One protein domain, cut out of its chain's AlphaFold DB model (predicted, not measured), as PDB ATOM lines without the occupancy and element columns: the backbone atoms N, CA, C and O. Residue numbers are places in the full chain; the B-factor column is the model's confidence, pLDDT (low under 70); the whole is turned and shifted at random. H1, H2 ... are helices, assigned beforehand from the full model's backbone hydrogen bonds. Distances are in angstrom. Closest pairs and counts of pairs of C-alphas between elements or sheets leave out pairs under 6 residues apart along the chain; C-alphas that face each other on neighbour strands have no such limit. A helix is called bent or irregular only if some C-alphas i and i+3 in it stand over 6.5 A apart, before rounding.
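What this domain is: This is residues 219 to 263 of the 263 residues of an uncharacterized protein of Rhizophagus clarus (UniProt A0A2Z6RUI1). One long, bent helix, H1, has a shorter helix, H2, folded back beside its second arm, H1b, as a helical hairpin, while residues 219 to 234, of which 220 to 234 belong to H1, stick out free of any partner and make much of the length. The printed part has 45 residues with two named helices, H1 then H2, and no named strand; the class is all helix. The whole is only just loose, close to extended, with a radius of gyration of the C-alphas of 13.8 A, and it spans 44 by 22 by 8 A, only just a rod.

How they stand to each other: By its hydrogen bonds H1, residues 220 to 243, was assigned as one helix, but it is bent: C-alphas 232 and 235 are 6.8 A apart. Its arms, H1a with residues 220 to 232 and H1b with residues 235 to 243, stand at a steep tilt of 36 degrees, only just past shallow. H1b and H2, residues 250 to 260, form a helical hairpin and touch; their closest C-alphas, those of Ile 239 and Gly 256, are 5.7 A apart. They run opposite ways at a shallow tilt of 26 degrees. H1a and H2 are apart. In H1a, H1b and H2 every O i to N i+4 pair is within hydrogen-bond range.

Where its parts are: H1a begins at C-alpha 220, (-25.101, -38.302, 45.965), and measures 18.6 A from first to last C-alpha. H1b measures 12.4 A and ends at C-alpha 243, (-32.497, -48.432, 13.358). H2 measures 15.6 A and ends at C-alpha 260, (-21.175, -49.200, 18.173).

The domain as a whole: The two C-alphas farthest apart, those of Asn 219 and Leu 250, are 44.3 A apart. The printed part has no cut, and the link from H1 to H2, six residues, is short. Residues 245 to 251 also stand free. The mean pLDDT of the printed part is 83.3; residues 262 to 263 are under 70.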
ATOM      1  N   ASN A 219     -27.518 -41.414  48.626       87.44
ATOM      2  CA  ASN A 219     -26.115 -41.174  48.317       87.44
ATOM      3  C   ASN A 219     -25.981 -40.329  47.038       87.44
ATOM      4  O   ASN A 219     -26.391 -40.749  45.958       87.44
ATOM      5  N   ASN A 220     -25.341 -39.163  47.129       89.69
ATOM      6  CA  ASN A 220     -25.101 -38.302  45.965       89.69
ATOM      7  C   ASN A 220     -24.280 -38.999  44.867       89.69
ATOM      8  O   ASN A 220     -24.587 -38.851  43.685       89.69
ATOM      9  N   SER A 221     -23.304 -39.835  45.239       90.94
ATOM     10  CA  SER A 221     -22.484 -40.584  44.282       90.94
ATOM     11  C   SER A 221     -23.314 -41.558  43.443       90.94
ATOM     12  O   SER A 221     -22.990 -41.793  42.280       90.94
ATOM     13  N   PHE A 222     -24.403 -42.107  43.994       85.56
ATOM     14  CA  PHE A 222     -25.323 -42.965  43.243       85.56
ATOM     15  C   PHE A 222     -25.988 -42.187  42.097       85.56
ATOM     16  O   PHE A 222     -25.965 -42.638  40.951       85.56
ATOM     17  N   TRP A 223     -26.507 -40.989  42.371       85.19
ATOM     18  CA  TRP A 223     -27.147 -40.144  41.355       85.19
ATOM     19  C   TRP A 223     -26.163 -39.578  40.332       85.19
ATOM     20  O   TRP A 223     -26.506 -39.457  39.153       85.19
ATOM     21  N   GLU A 224     -24.932 -39.276  40.741       89.50
ATOM     22  CA  GLU A 224     -23.867 -38.881  39.816       89.50
ATOM     23  C   GLU A 224     -23.516 -40.013  38.844       89.50
ATOM     24  O   GLU A 224     -23.427 -39.786  37.634       89.50
ATOM     25  N   LEU A 225     -23.363 -41.243  39.345       87.19
ATOM     26  CA  LEU A 225     -23.116 -42.423  38.512       87.19
ATOM     27  C   LEU A 225     -24.295 -42.715  37.583       87.19
ATOM     28  O   LEU A 225     -24.085 -42.970  36.399       87.19
ATOM     29  N   LEU A 226     -25.530 -42.611  38.081       81.12
ATOM     30  CA  LEU A 226     -26.732 -42.801  37.270       81.12
ATOM     31  C   LEU A 226     -26.839 -41.745  36.160       81.12
ATOM     32  O   LEU A 226     -27.215 -42.059  35.032       81.12
ATOM     33  N   THR A 227     -26.455 -40.500  36.448       85.00
ATOM     34  CA  THR A 227     -26.428 -39.415  35.458       85.00
ATOM     35  C   THR A 227     -25.370 -39.668  34.386       85.00
ATOM     36  O   THR A 227     -25.661 -39.510  33.199       85.00
ATOM     37  N   LYS A 228     -24.170 -40.121  34.772       90.19
ATOM     38  CA  LYS A 228     -23.117 -40.527  33.826       90.19
ATOM     39  C   LYS A 228     -23.570 -41.697  32.953       90.19
ATOM     40  O   LYS A 228     -23.429 -41.633  31.735       90.19
ATOM     41  N   LEU A 229     -24.190 -42.717  33.547       84.88
ATOM     42  CA  LEU A 229     -24.751 -43.850  32.809       84.88
ATOM     43  C   LEU A 229     -25.811 -43.390  31.800       84.88
ATOM     44  O   LEU A 229     -25.758 -43.768  30.633       84.88
ATOM     45  N   LYS A 230     -26.730 -42.508  32.209       83.88
ATOM     46  CA  LYS A 230     -27.725 -41.908  31.309       83.88
ATOM     47  C   LYS A 230     -27.066 -41.179  30.135       83.88
ATOM     48  O   LYS A 230     -27.512 -41.337  29.003       83.88
ATOM     49  N   GLN A 231     -26.021 -40.389  30.384       85.94
ATOM     50  CA  GLN A 231     -25.284 -39.678  29.331       85.94
ATOM     51  C   GLN A 231     -24.624 -40.638  28.338       85.94
ATOM     52  O   GLN A 231     -24.687 -40.387  27.137       85.94
ATOM     53  N   ILE A 232     -24.066 -41.751  28.826       86.81
ATOM     54  CA  ILE A 232     -23.490 -42.806  27.985       86.81
ATOM     55  C   ILE A 232     -24.575 -43.483  27.144       86.81
ATOM     56  O   ILE A 232     -24.351 -43.722  25.966       86.81
ATOM     57  N   LEU A 233     -25.755 -43.757  27.712       82.19
ATOM     58  CA  LEU A 233     -26.831 -44.484  27.029       82.19
ATOM     59  C   LEU A 233     -27.608 -43.642  26.005       82.19
ATOM     60  O   LEU A 233     -28.098 -44.194  25.023       82.19
ATOM     61  N   ILE A 234     -27.718 -42.320  26.185       84.38
ATOM     62  CA  ILE A 234     -28.508 -41.437  25.301       84.38
ATOM     63  C   ILE A 234     -28.168 -41.613  23.805       84.38
ATOM     64  O   ILE A 234     -29.102 -41.760  23.009       84.38
ATOM     65  N   PRO A 235     -26.891 -41.606  23.380       85.00
ATOM     66  CA  PRO A 235     -26.526 -41.849  21.986       85.00
ATOM     67  C   PRO A 235     -26.969 -43.223  21.471       85.00
ATOM     68  O   PRO A 235     -27.513 -43.302  20.371       85.00
ATOM     69  N   TYR A 236     -26.821 -44.282  22.276       83.50
ATOM     70  CA  TYR A 236     -27.252 -45.636  21.908       83.50
ATOM     71  C   TYR A 236     -28.764 -45.688  21.705       83.50
ATOM     72  O   TYR A 236     -29.222 -46.169  20.674       83.50
ATOM     73  N   CYS A 237     -29.544 -45.121  22.630       83.50
ATOM     74  CA  CYS A 237     -30.998 -45.046  22.495       83.50
ATOM     75  C   CYS A 237     -31.417 -44.281  21.231       83.50
ATOM     76  O   CYS A 237     -32.337 -44.699  20.535       83.50
ATOM     77  N   ARG A 238     -30.731 -43.179  20.892       83.94
ATOM     78  CA  ARG A 238     -31.005 -42.422  19.658       83.94
ATOM     79  C   ARG A 238     -30.726 -43.241  18.402       83.94
ATOM     80  O   ARG A 238     -31.542 -43.215  17.487       83.94
ATOM     81  N   ILE A 239     -29.608 -43.963  18.363       87.25
ATOM     82  CA  ILE A 239     -29.249 -44.817  17.225       87.25
ATOM     83  C   ILE A 239     -30.238 -45.972  17.100       87.25
ATOM     84  O   ILE A 239     -30.779 -46.184  16.022       87.25
ATOM     85  N   LEU A 240     -30.537 -46.672  18.195       83.50
ATOM     86  CA  LEU A 240     -31.500 -47.775  18.198       83.50
ATOM     87  C   LEU A 240     -32.884 -47.320  17.719       83.50
ATOM     88  O   LEU A 240     -33.467 -47.995  16.879       83.50
ATOM     89  N   ASN A 241     -33.355 -46.143  18.141       84.19
ATOM     90  CA  ASN A 241     -34.613 -45.574  17.646       84.19
ATOM     91  C   ASN A 241     -34.601 -45.323  16.128       84.19
ATOM     92  O   ASN A 241     -35.621 -45.512  15.472       84.19
ATOM     93  N   ILE A 242     -33.463 -44.901  15.561       83.31
ATOM     94  CA  ILE A 242     -33.310 -44.731  14.106       83.31
ATOM     95  C   ILE A 242     -33.333 -46.097  13.412       83.31
ATOM     96  O   ILE A 242     -34.046 -46.258  12.427       83.31
ATOM     97  N   LEU A 243     -32.594 -47.083  13.934       79.56
ATOM     98  CA  LEU A 243     -32.497 -48.432  13.358       79.56
ATOM     99  C   LEU A 243     -33.811 -49.219  13.431       79.56
ATOM    100  O   LEU A 243     -34.070 -50.054  12.572       79.56
ATOM    101  N   GLN A 244     -34.629 -48.965  14.452       81.50
ATOM    102  CA  GLN A 244     -35.943 -49.584  14.630       81.50
ATOM    103  C   GLN A 244     -37.038 -48.935  13.766       81.50
ATOM    104  O   GLN A 244     -38.143 -49.468  13.686       81.50
ATOM    105  N   GLY A 245     -36.755 -47.800  13.113       81.06
ATOM    106  CA  GLY A 245     -37.681 -47.157  12.188       81.06
ATOM    107  C   GLY A 245     -37.826 -47.937  10.878       81.06
ATOM    108  O   GLY A 245     -36.841 -48.327  10.258       81.06
ATOM    109  N   ASP A 246     -39.058 -48.076  10.390       73.69
ATOM    110  CA  ASP A 246     -39.400 -48.724   9.111       73.69
ATOM    111  C   ASP A 246     -38.820 -48.014   7.867       73.69
ATOM    112  O   ASP A 246     -38.843 -48.554   6.762       73.69
ATOM    113  N   LYS A 247     -38.278 -46.805   8.052       82.19
ATOM    114  CA  LYS A 247     -37.673 -45.948   7.018       82.19
ATOM    115  C   LYS A 247     -36.161 -45.758   7.169       82.19
ATOM    116  O   LYS A 247     -35.609 -44.876   6.509       82.19
ATOM    117  N   ALA A 248     -35.489 -46.531   8.024       83.44
ATOM    118  CA  ALA A 248     -34.046 -46.418   8.217       83.44
ATOM    119  C   ALA A 248     -33.292 -46.640   6.895       83.44
ATOM    120  O   ALA A 248     -33.444 -47.667   6.230       83.44
ATOM    121  N   ARG A 249     -32.464 -45.676   6.488       87.25
ATOM    122  CA  ARG A 249     -31.673 -45.776   5.255       87.25
ATOM    123  C   ARG A 249     -30.390 -46.557   5.517       87.25
ATOM    124  O   ARG A 249     -29.811 -46.481   6.596       87.25
ATOM    125  N   LEU A 250     -29.885 -47.246   4.494       83.81
ATOM    126  CA  LEU A 250     -28.683 -48.088   4.597       83.81
ATOM    127  C   LEU A 250     -27.469 -47.355   5.197       83.81
ATOM    128  O   LEU A 250     -26.715 -47.936   5.972       83.81
ATOM    129  N   TYR A 251     -27.289 -46.072   4.884       86.19
ATOM    130  CA  TYR A 251     -26.189 -45.300   5.455       86.19
ATOM    131  C   TYR A 251     -26.409 -44.967   6.940       86.19
ATOM    132  O   TYR A 251     -25.435 -44.902   7.678       86.19
ATOM    133  N   GLU A 252     -27.650 -44.779   7.400       84.38
ATOM    134  CA  GLU A 252     -27.980 -44.566   8.821       84.38
ATOM    135  C   GLU A 252     -27.706 -45.847   9.617       84.38
ATOM    136  O   GLU A 252     -27.160 -45.790  10.717       84.38
ATOM    137  N   ILE A 253     -27.973 -47.006   8.999       83.44
ATOM    138  CA  ILE A 253     -27.614 -48.326   9.526       83.44
ATOM    139  C   ILE A 253     -26.095 -48.463   9.668       83.44
ATOM    140  O   ILE A 253     -25.601 -48.782  10.749       83.44
ATOM    141  N   LEU A 254     -25.345 -48.161   8.604       85.88
ATOM    142  CA  LEU A 254     -23.886 -48.252   8.612       85.88
ATOM    143  C   LEU A 254     -23.249 -47.314   9.652       85.88
ATOM    144  O   LEU A 254     -22.342 -47.731  10.366       85.88
ATOM    145  N   HIS A 255     -23.747 -46.079   9.781       83.31
ATOM    146  CA  HIS A 255     -23.281 -45.137  10.805       83.31
ATOM    147  C   HIS A 255     -23.607 -45.615  12.224       83.31
ATOM    148  O   HIS A 255     -22.772 -45.470  13.114       83.31
ATOM    149  N   GLY A 256     -24.783 -46.213  12.440       84.19
ATOM    150  CA  GLY A 256     -25.155 -46.796  13.728       84.19
ATOM    151  C   GLY A 256     -24.210 -47.924  14.151       84.19
ATOM    152  O   GLY A 256     -23.681 -47.899  15.260       84.19
ATOM    153  N   PHE A 257     -23.924 -48.865  13.248       84.94
ATOM    154  CA  PHE A 257     -22.967 -49.944  13.514       84.94
ATOM    155  C   PHE A 257     -21.535 -49.438  13.700       84.94
ATOM    156  O   PHE A 257     -20.852 -49.903  14.607       84.94
ATOM    157  N   ALA A 258     -21.086 -48.470  12.896       84.88
ATOM    158  CA  ALA A 258     -19.759 -47.874  13.045       84.88
ATOM    159  C   ALA A 258     -19.586 -47.184  14.408       84.88
ATOM    160  O   ALA A 258     -18.531 -47.306  15.022       84.88
ATOM    161  N   TYR A 259     -20.628 -46.510  14.906       82.19
ATOM    162  CA  TYR A 259     -20.631 -45.915  16.243       82.19
ATOM    163  C   TYR A 259     -20.544 -46.977  17.347       82.19
ATOM    164  O   TYR A 259     -19.792 -46.807  18.302       82.19
ATOM    165  N   PHE A 260     -21.267 -48.096  17.212       81.88
ATOM    166  CA  PHE A 260     -21.175 -49.200  18.173       81.88
ATOM    167  C   PHE A 260     -19.802 -49.881  18.183       81.88
ATOM    168  O   PHE A 260     -19.410 -50.388  19.222       81.88
ATOM    169  N   TYR A 261     -19.078 -49.867  17.061       79.50
ATOM    170  CA  TYR A 261     -17.754 -50.487  16.921       79.50
ATOM    171  C   TYR A 261     -16.587 -49.613  17.418       79.50
ATOM    172  O   TYR A 261     -15.448 -50.072  17.436       79.50
ATOM    173  N   GLN A 262     -16.831 -48.341  17.765       68.50
ATOM    174  CA  GLN A 262     -15.800 -47.429  18.288       68.50
ATOM    175  C   GLN A 262     -15.467 -47.653  19.776       68.50
ATOM    176  O   GLN A 262     -14.582 -46.978  20.302       68.50
ATOM    177  N   PHE A 263     -16.138 -48.603  20.431       52.94
ATOM    178  CA  PHE A 263     -15.922 -49.046  21.809       52.94
ATOM    179  C   PHE A 263     -15.870 -50.574  21.861       52.94
ATOM    180  O   PHE A 263     -15.212 -51.090  22.791       52.94
TER     181      PHE A 263